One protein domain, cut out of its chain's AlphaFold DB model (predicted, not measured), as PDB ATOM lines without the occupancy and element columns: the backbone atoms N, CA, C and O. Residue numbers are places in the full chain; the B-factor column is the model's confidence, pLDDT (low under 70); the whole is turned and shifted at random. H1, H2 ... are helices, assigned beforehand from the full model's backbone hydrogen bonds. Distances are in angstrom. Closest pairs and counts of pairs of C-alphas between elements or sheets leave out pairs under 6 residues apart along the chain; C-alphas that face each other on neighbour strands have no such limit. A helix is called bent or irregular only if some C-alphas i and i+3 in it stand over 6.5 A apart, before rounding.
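What this domain is: This is residues 32 to 97 of the 180 residues of an uncharacterized protein of Caloramator sp. E03 (UniProt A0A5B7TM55). Four short helices make a small rounded cluster: H1 and H2 lie side by side, running opposite ways, H3 slants steeply across from both of them, and H4 packs on the last half of H2. H2 and H4 make the fullest helix contact, while the other helices meet through few C-alphas. The printed part has 66 residues with four named helices in the order H1, H2, H3, H4 and no named strand; the class is all helix. It is compact, with a radius of gyration of the C-alphas of 10.6 A and spans of 27 by 25 by 18 A.

Where its parts are: H1 is residues 32 to 38, 10.0 A long, beginning at C-alpha 32 at (175.087, 116.016, 46.497). H2, residues 45 to 57, measures 20.0 A and is irregular: C-alphas 53 and 56 are 7.0 A apart. H3, residues 65 to 77, measures 18.4 A. H4, residues 85 to 92, measures 10.3 A and ends at C-alpha 92 at (166.119, 121.548, 41.113).

How they stand to each other: H1 and H2 are close but not clearly touching, with the closest C-alphas, Ile 38 and Glu 47, 6.8 A apart, at a shallow tilt of 8 degrees, opposite ways. H1 and H3 are close but not clearly touching, 6.3 A between the closest C-alphas, Asn 36 and Lys 67. H2, with residue 48 alone, only just touches residues 71 to 75 of H3, with 3 pairs of C-alphas within 8 A; the closest are Gly 48 and Phe 74, 7.2 A apart. Residues 52 to 57 of H2 touch H4 at a steep tilt of 59 degrees, the closest C-alphas, Lys 56 and Asp 88, being 4.8 A apart. H4 is apart from H1 and H3. In H1, H3 and H4 every O i to N i+4 pair is within hydrogen-bond range; in H2, 7 of 9 are.

The domain as a whole: The two farthest C-alphas, Ser 41 and Gly 83, are 28.0 A apart. The printed part has no cut, and its three links are short. The mean pLDDT of the printed part is 84.1; residues 40 to 42 and 78 to 83 are under 70.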
ATOM      1  N   ILE A  32     174.511 114.666  46.327       81.94
ATOM      2  CA  ILE A  32     175.087 116.016  46.497       81.94
ATOM      3  C   ILE A  32     176.619 115.955  46.601       81.94
ATOM      4  O   ILE A  32     177.311 116.725  45.939       81.94
ATOM      5  N   ASP A  33     177.149 114.996  47.364       81.88
ATOM      6  CA  ASP A  33     178.592 114.843  47.574       81.88
ATOM      7  C   ASP A  33     179.325 114.444  46.288       81.88
ATOM      8  O   ASP A  33     180.424 114.927  46.009       81.88
ATOM      9  N   GLU A  34     178.719 113.578  45.475       84.19
ATOM     10  CA  GLU A  34     179.271 113.188  44.177       84.19
ATOM     11  C   GLU A  34     179.265 114.359  43.192       84.19
ATOM     12  O   GLU A  34     180.257 114.571  42.492       84.19
ATOM     13  N   ILE A  35     178.204 115.172  43.181       82.81
ATOM     14  CA  ILE A  35     178.158 116.383  42.355       82.81
ATOM     15  C   ILE A  35     179.216 117.394  42.797       82.81
ATOM     16  O   ILE A  35     179.914 117.937  41.941       82.81
ATOM     17  N   ASN A  36     179.391 117.619  44.101       82.38
ATOM     18  CA  ASN A  36     180.408 118.543  44.612       82.38
ATOM     19  C   ASN A  36     181.831 118.126  44.203       82.38
ATOM     20  O   ASN A  36     182.647 118.989  43.868       82.38
ATOM     21  N   LYS A  37     182.118 116.816  44.161       82.50
ATOM     22  CA  LYS A  37     183.399 116.280  43.666       82.50
ATOM     23  C   LYS A  37     183.588 116.507  42.164       82.50
ATOM     24  O   LYS A  37     184.688 116.846  41.738       82.50
ATOM     25  N   ILE A  38     182.530 116.338  41.372       81.31
ATOM     26  CA  ILE A  38     182.577 116.481  39.909       81.31
ATOM     27  C   ILE A  38     182.651 117.959  39.487       81.31
ATOM     28  O   ILE A  38     183.381 118.311  38.567       81.31
ATOM     29  N   ALA A  39     181.950 118.857  40.181       77.81
ATOM     30  CA  ALA A  39     181.892 120.283  39.854       77.81
ATOM     31  C   ALA A  39     183.115 121.087  40.357       77.81
ATOM     32  O   ALA A  39     183.050 122.307  40.497       77.81
ATOM     33  N   ALA A  40     184.237 120.427  40.665       69.25
ATOM     34  CA  ALA A  40     185.355 121.035  41.379       69.25
ATOM     35  C   ALA A  40     186.118 122.124  40.598       69.25
ATOM     36  O   ALA A  40     186.608 123.055  41.232       69.25
ATOM     37  N   SER A  41     186.213 122.033  39.266       62.38
ATOM     38  CA  SER A  41     187.100 122.908  38.473       62.38
ATOM     39  C   SER A  41     186.608 123.204  37.052       62.38
ATOM     40  O   SER A  41     186.688 124.348  36.609       62.38
ATOM     41  N   ARG A  42     186.085 122.206  36.330       69.69
ATOM     42  CA  ARG A  42     185.439 122.374  35.019       69.69
ATOM     43  C   ARG A  42     184.655 121.116  34.672       69.69
ATOM     44  O   ARG A  42     185.231 120.038  34.643       69.69
ATOM     45  N   ILE A  43     183.373 121.271  34.363       81.56
ATOM     46  CA  ILE A  43     182.500 120.148  34.011       81.56
ATOM     47  C   ILE A  43     182.696 119.832  32.525       81.56
ATOM     48  O   ILE A  43     182.477 120.691  31.667       81.56
ATOM     49  N   ASN A  44     183.134 118.615  32.206       81.44
ATOM     50  CA  ASN A  44     183.167 118.131  30.824       81.44
ATOM     51  C   ASN A  44     181.786 117.606  30.380       81.44
ATOM     52  O   ASN A  44     180.862 117.467  31.180       81.44
ATOM     53  N   LYS A  45     181.621 117.297  29.086       81.12
ATOM     54  CA  LYS A  45     180.322 116.863  28.537       81.12
ATOM     55  C   LYS A  45     179.752 115.626  29.248       81.12
ATOM     56  O   LYS A  45     178.560 115.585  29.534       81.12
ATOM     57  N   THR A  46     180.590 114.636  29.542       82.00
ATOM     58  CA  THR A  46     180.172 113.376  30.178       82.00
ATOM     59  C   THR A  46     179.716 113.601  31.617       82.00
ATOM     60  O   THR A  46     178.680 113.088  32.032       82.00
ATOM     61  N   GLU A  47     180.472 114.386  32.377       82.25
ATOM     62  CA  GLU A  47     180.125 114.794  33.742       82.25
ATOM     63  C   GLU A  47     178.832 115.605  33.774       82.25
ATOM     64  O   GLU A  47     177.951 115.351  34.592       82.25
ATOM     65  N   GLY A  48     178.688 116.527  32.830       80.69
ATOM     66  CA  GLY A  48     177.496 117.338  32.671       80.69
ATOM     67  C   GLY A  48     176.238 116.532  32.381       80.69
ATOM     68  O   GLY A  48     175.202 116.774  32.989       80.69
ATOM     69  N   GLU A  49     176.329 115.527  31.510       81.75
ATOM     70  CA  GLU A  49     175.222 114.602  31.247       81.75
ATOM     71  C   GLU A  49     174.827 113.804  32.498       81.75
ATOM     72  O   GLU A  49     173.638 113.644  32.780       81.75
ATOM     73  N   LYS A  50     175.800 113.364  33.309       84.19
ATOM     74  CA  LYS A  50     175.509 112.712  34.597       84.19
ATOM     75  C   LYS A  50     174.787 113.655  35.560       84.19
ATOM     76  O   LYS A  50     173.812 113.245  36.194       84.19
ATOM     77  N   ILE A  51     175.225 114.912  35.646       84.56
ATOM     78  CA  ILE A  51     174.577 115.938  36.475       84.56
ATOM     79  C   ILE A  51     173.141 116.171  35.995       84.56
ATOM     80  O   ILE A  51     172.217 116.066  36.798       84.56
ATOM     81  N   LEU A  52     172.934 116.388  34.691       82.44
ATOM     82  CA  LEU A  52     171.614 116.610  34.091       82.44
ATOM     83  C   LEU A  52     170.638 115.466  34.376       82.44
ATOM     84  O   LEU A  52     169.502 115.715  34.776       82.44
ATOM     85  N   ASN A  53     171.090 114.220  34.232       84.94
ATOM     86  CA  ASN A  53     170.268 113.040  34.508       84.94
ATOM     87  C   ASN A  53     169.905 112.893  35.994       84.94
ATOM     88  O   ASN A  53     168.946 112.199  36.334       84.94
ATOM     89  N   SER A  54     170.643 113.561  36.879       85.62
ATOM     90  CA  SER A  54     170.446 113.492  38.325       85.62
ATOM     91  C   SER A  54     169.570 114.629  38.871       85.62
ATOM     92  O   SER A  54     169.038 114.506  39.975       85.62
ATOM     93  N   LEU A  55     169.327 115.691  38.086       86.19
ATOM     94  CA  LEU A  55     168.554 116.876  38.503       86.19
ATOM     95  C   LEU A  55     167.138 116.555  38.989       86.19
ATOM     96  O   LEU A  55     166.614 117.253  39.852       86.19
ATOM     97  N   LYS A  56     166.525 115.476  38.490       85.94
ATOM     98  CA  LYS A  56     165.191 115.038  38.923       85.94
ATOM     99  C   LYS A  56     165.095 114.818  40.440       85.94
ATOM    100  O   LYS A  56     164.020 114.983  41.011       85.94
ATOM    101  N   ASN A  57     166.199 114.434  41.082       84.38
ATOM    102  CA  ASN A  57     166.222 114.002  42.480       84.38
ATOM    103  C   ASN A  57     167.060 114.925  43.379       84.38
ATOM    104  O   ASN A  57     167.381 114.547  44.506       84.38
ATOM    105  N   ILE A  58     167.449 116.103  42.885       85.12
ATOM    106  CA  ILE A  58     168.429 116.970  43.540       85.12
ATOM    107  C   ILE A  58     167.888 118.388  43.674       85.12
ATOM    108  O   ILE A  58     167.232 118.907  42.778       85.12
ATOM    109  N   ASP A  59     168.200 119.013  44.807       89.56
ATOM    110  CA  ASP A  59     168.006 120.441  45.046       89.56
ATOM    111  C   ASP A  59     169.374 121.126  44.942       89.56
ATOM    112  O   ASP A  59     170.240 120.916  45.797       89.56
ATOM    113  N   LEU A  60     169.594 121.902  43.875       91.25
ATOM    114  CA  LEU A  60     170.876 122.561  43.607       91.25
ATOM    115  C   LEU A  60     171.221 123.595  44.678       91.25
ATOM    116  O   LEU A  60     172.401 123.879  44.866       91.25
ATOM    117  N   SER A  61     170.238 124.109  45.428       91.62
ATOM    118  CA  SER A  61     170.507 125.041  46.529       91.62
ATOM    119  C   SER A  61     171.281 124.403  47.685       91.62
ATOM    120  O   SER A  61     171.717 125.110  48.587       91.62
ATOM    121  N   ARG A  62     171.430 123.071  47.692       91.50
ATOM    122  CA  ARG A  62     172.193 122.322  48.699       91.50
ATOM    123  C   ARG A  62     173.671 122.152  48.347       91.50
ATOM    124  O   ARG A  62     174.406 121.587  49.149       91.50
ATOM    125  N   LEU A  63     174.080 122.567  47.151       88.62
ATOM    126  CA  LEU A  63     175.475 122.549  46.718       88.62
ATOM    127  C   LEU A  63     176.186 123.823  47.171       88.62
ATOM    128  O   LEU A  63     175.537 124.849  47.382       88.62
ATOM    129  N   ASP A  64     177.513 123.786  47.230       89.00
ATOM    130  CA  ASP A  64     178.307 124.991  47.480       89.00
ATOM    131  C   ASP A  64     178.125 125.995  46.332       89.00
ATOM    132  O   ASP A  64     177.981 125.600  45.170       89.00
ATOM    133  N   ILE A  65     178.160 127.297  46.633       89.12
ATOM    134  CA  ILE A  65     177.890 128.372  45.657       89.12
ATOM    135  C   ILE A  65     178.777 128.233  44.411       89.12
ATOM    136  O   ILE A  65     178.263 128.207  43.293       89.12
ATOM    137  N   ASP A  66     180.082 128.011  44.581       87.94
ATOM    138  CA  ASP A  66     181.021 127.846  43.461       87.94
ATOM    139  C   ASP A  66     180.661 126.654  42.552       87.94
ATOM    140  O   ASP A  66     180.894 126.663  41.336       87.94
ATOM    141  N   LYS A  67     180.073 125.603  43.140       89.88
ATOM    142  CA  LYS A  67     179.627 124.397  42.432       89.88
ATOM    143  C   LYS A  67     178.319 124.658  41.699       89.88
ATOM    144  O   LYS A  67     178.204 124.270  40.536       89.88
ATOM    145  N   GLN A  68     177.383 125.379  42.320       91.69
ATOM    146  CA  GLN A  68     176.170 125.865  41.655       91.69
ATOM    147  C   GLN A  68     176.537 126.685  40.412       91.69
ATOM    148  O   GLN A  68     176.041 126.402  39.322       91.69
ATOM    149  N   GLU A  69     177.453 127.646  40.544       91.12
ATOM    150  CA  GLU A  69     177.890 128.474  39.421       91.12
ATOM    151  C   GLU A  69     178.516 127.654  38.293       91.12
ATOM    152  O   GLU A  69     178.200 127.875  37.123       91.12
ATOM    153  N   SER A  70     179.396 126.712  38.633       88.69
ATOM    154  CA  SER A  70     180.076 125.861  37.652       88.69
ATOM    155  C   SER A  70     179.076 125.024  36.852       88.69
ATOM    156  O   SER A  70     179.170 124.947  35.625       88.69
ATOM    157  N   ILE A  71     178.077 124.456  37.534       89.81
ATOM    158  CA  ILE A  71     176.988 123.692  36.914       89.81
ATOM    159  C   ILE A  71     176.141 124.587  36.014       89.81
ATOM    160  O   ILE A  71     175.897 124.235  34.863       89.81
ATOM    161  N   LEU A  72     175.721 125.757  36.496       91.19
ATOM    162  CA  LEU A  72     174.885 126.677  35.723       91.19
ATOM    163  C   LEU A  72     175.605 127.199  34.475       91.19
ATOM    164  O   LEU A  72     174.995 127.250  33.409       91.19
ATOM    165  N   LYS A  73     176.895 127.539  34.579       89.00
ATOM    166  CA  LYS A  73     177.722 127.957  33.433       89.00
ATOM    167  C   LYS A  73     177.811 126.838  32.396       89.00
ATOM    168  O   LYS A  73     177.473 127.063  31.238       89.00
ATOM    169  N   PHE A  74     178.139 125.618  32.827       87.69
ATOM    170  CA  PHE A  74     178.170 124.455  31.938       87.69
ATOM    171  C   PHE A  74     176.827 124.232  31.228       87.69
ATOM    172  O   PHE A  74     176.779 124.060  30.013       87.69
ATOM    173  N   ILE A  75     175.726 124.258  31.980       86.69
ATOM    174  CA  ILE A  75     174.382 124.057  31.437       86.69
ATOM    175  C   ILE A  75     174.001 125.180  30.458       86.69
ATOM    176  O   ILE A  75     173.363 124.909  29.447       86.69
ATOM    177  N   GLY A  76     174.381 126.431  30.729       82.94
ATOM    178  CA  GLY A  76     174.141 127.555  29.821       82.94
ATOM    179  C   GLY A  76     174.881 127.423  28.490       82.94
ATOM    180  O   GLY A  76     174.316 127.730  27.436       82.94
ATOM    181  N   ASP A  77     176.114 126.925  28.536       79.19
ATOM    182  CA  ASP A  77     176.967 126.748  27.359       79.19
ATOM    183  C   ASP A  77     176.502 125.590  26.470       79.19
ATOM    184  O   ASP A  77     176.703 125.594  25.253       79.19
ATOM    185  N   GLN A  78     175.869 124.581  27.065       69.12
ATOM    186  CA  GLN A  78     175.489 123.364  26.372       69.12
ATOM    187  C   GLN A  78     173.984 123.361  26.086       69.12
ATOM    188  O   GLN A  78     173.148 123.467  26.975       69.12
ATOM    189  N   ASN A  79     173.593 123.204  24.823       64.12
ATOM    190  CA  ASN A  79     172.183 123.208  24.421       64.12
ATOM    191  C   ASN A  79     171.459 121.881  24.773       64.12
ATOM    192  O   ASN A  79     170.943 121.214  23.887       64.12
ATOM    193  N   LEU A  80     171.463 121.458  26.046       64.94
ATOM    194  CA  LEU A  80     171.195 120.065  26.472       64.94
ATOM    195  C   LEU A  80     169.776 119.790  26.998       64.94
ATOM    196  O   LEU A  80     169.539 118.790  27.682       64.94
ATOM    197  N   PHE A  81     168.812 120.659  26.697       69.44
ATOM    198  CA  PHE A  81     167.459 120.596  27.261       69.44
ATOM    199  C   PHE A  81     166.446 119.867  26.370       69.44
ATOM    200  O   PHE A  81     165.394 120.402  25.999       69.44
ATOM    201  N   GLU A  82     166.749 118.609  26.062       66.81
ATOM    202  CA  GLU A  82     165.821 117.688  25.403       66.81
ATOM    203  C   GLU A  82     164.870 117.014  26.414       66.81
ATOM    204  O   GLU A  82     165.190 116.840  27.594       66.81
ATOM    205  N   GLY A  83     163.666 116.646  25.962       69.62
ATOM    206  CA  GLY A  83     162.667 115.957  26.789       69.62
ATOM    207  C   GLY A  83     162.249 116.730  28.052       69.62
ATOM    208  O   GLY A  83     161.964 117.928  28.001       69.62
ATOM    209  N   ASN A  84     162.205 116.034  29.198       79.56
ATOM    210  CA  ASN A  84     161.776 116.586  30.494       79.56
ATOM    211  C   ASN A  84     162.879 117.339  31.262       79.56
ATOM    212  O   ASN A  84     162.598 117.912  32.315       79.56
ATOM    213  N   ARG A  85     164.111 117.401  30.735       84.88
ATOM    214  CA  ARG A  85     165.273 117.967  31.442       84.88
ATOM    215  C   ARG A  85     165.079 119.422  31.867       84.88
ATOM    216  O   ARG A  85     165.555 119.815  32.925       84.88
ATOM    217  N   LEU A  86     164.344 120.219  31.086       88.12
ATOM    218  CA  LEU A  86     164.040 121.606  31.455       88.12
ATOM    219  C   LEU A  86     163.188 121.684  32.729       88.12
ATOM    220  O   LEU A  86     163.442 122.519  33.593       88.12
ATOM    221  N   LYS A  87     162.191 120.804  32.865       89.38
ATOM    222  CA  LYS A  87     161.334 120.750  34.053       89.38
ATOM    223  C   LYS A  87     162.141 120.337  35.283       89.38
ATOM    224  O   LYS A  87     162.000 120.960  36.333       89.38
ATOM    225  N   ASP A  88     162.988 119.322  35.139       90.06
ATOM    226  CA  ASP A  88     163.844 118.835  36.223       90.06
ATOM    227  C   ASP A  88     164.843 119.916  36.656       90.06
ATOM    228  O   ASP A  88     164.965 120.209  37.844       90.06
ATOM    229  N   PHE A  89     165.458 120.613  35.699       91.81
ATOM    230  CA  PHE A  89     166.332 121.750  35.973       91.81
ATOM    231  C   PHE A  89     165.621 122.885  36.708       91.81
ATOM    232  O   PHE A  89     166.104 123.330  37.748       91.81
ATOM    233  N   ILE A  90     164.445 123.303  36.233       92.56
ATOM    234  CA  ILE A  90     163.650 124.342  36.896       92.56
ATOM    235  C   ILE A  90     163.313 123.927  38.327       92.56
ATOM    236  O   ILE A  90     163.505 124.722  39.240       92.56
ATOM    237  N   ASN A  91     162.867 122.685  38.543       92.31
ATOM    238  CA  ASN A  91     162.532 122.166  39.870       92.31
ATOM    239  C   ASN A  91     163.737 122.120  40.814       92.31
ATOM    240  O   ASN A  91     163.624 122.582  41.948       92.31
ATOM    241  N   SER A  92     164.878 121.626  40.335       91.69
ATOM    242  CA  SER A  92     166.119 121.548  41.113       91.69
ATOM    243  C   SER A  92     166.701 122.921  41.473       91.69
ATOM    244  O   SER A  92     167.450 123.037  42.434       91.69
ATOM    245  N   SER A  93     166.338 123.974  40.732       93.50
ATOM    246  CA  SER A  93     166.925 125.316  40.851       93.50
ATOM    247  C   SER A  93     166.021 126.336  41.557       93.50
ATOM    248  O   SER A  93     166.368 127.518  41.668       93.50
ATOM    249  N   LYS A  94     164.827 125.936  42.025       91.44
ATOM    250  CA  LYS A  94     163.815 126.884  42.536       91.44
ATOM    251  C   LYS A  94     164.314 127.719  43.706       91.44
ATOM    252  O   LYS A  94     164.039 128.919  43.737       91.44
ATOM    253  N   LYS A  95     165.061 127.093  44.614       94.25
ATOM    254  CA  LYS A  95     165.557 127.691  45.858       94.25
ATOM    255  C   LYS A  95     166.949 128.312  45.739       94.25
ATOM    256  O   LYS A  95     167.544 128.646  46.753       94.25
ATOM    257  N   LEU A  96     167.495 128.439  44.527       95.50
ATOM    258  CA  LEU A  96     168.733 129.191  44.341       95.50
ATOM    259  C   LEU A  96     168.521 130.656  44.737       95.50
ATOM    260  O   LEU A  96     167.460 131.232  44.474       95.50
ATOM    261  N   GLU A  97     169.559 131.254  45.308       94.06
ATOM    262  CA  GLU A  97     169.592 132.645  45.761       94.06
ATOM    263  C   GLU A  97     170.866 133.338  45.253       94.06
ATOM    264  O   GLU A  97     171.743 132.699  44.664       94.06
TER     265      GLU A  97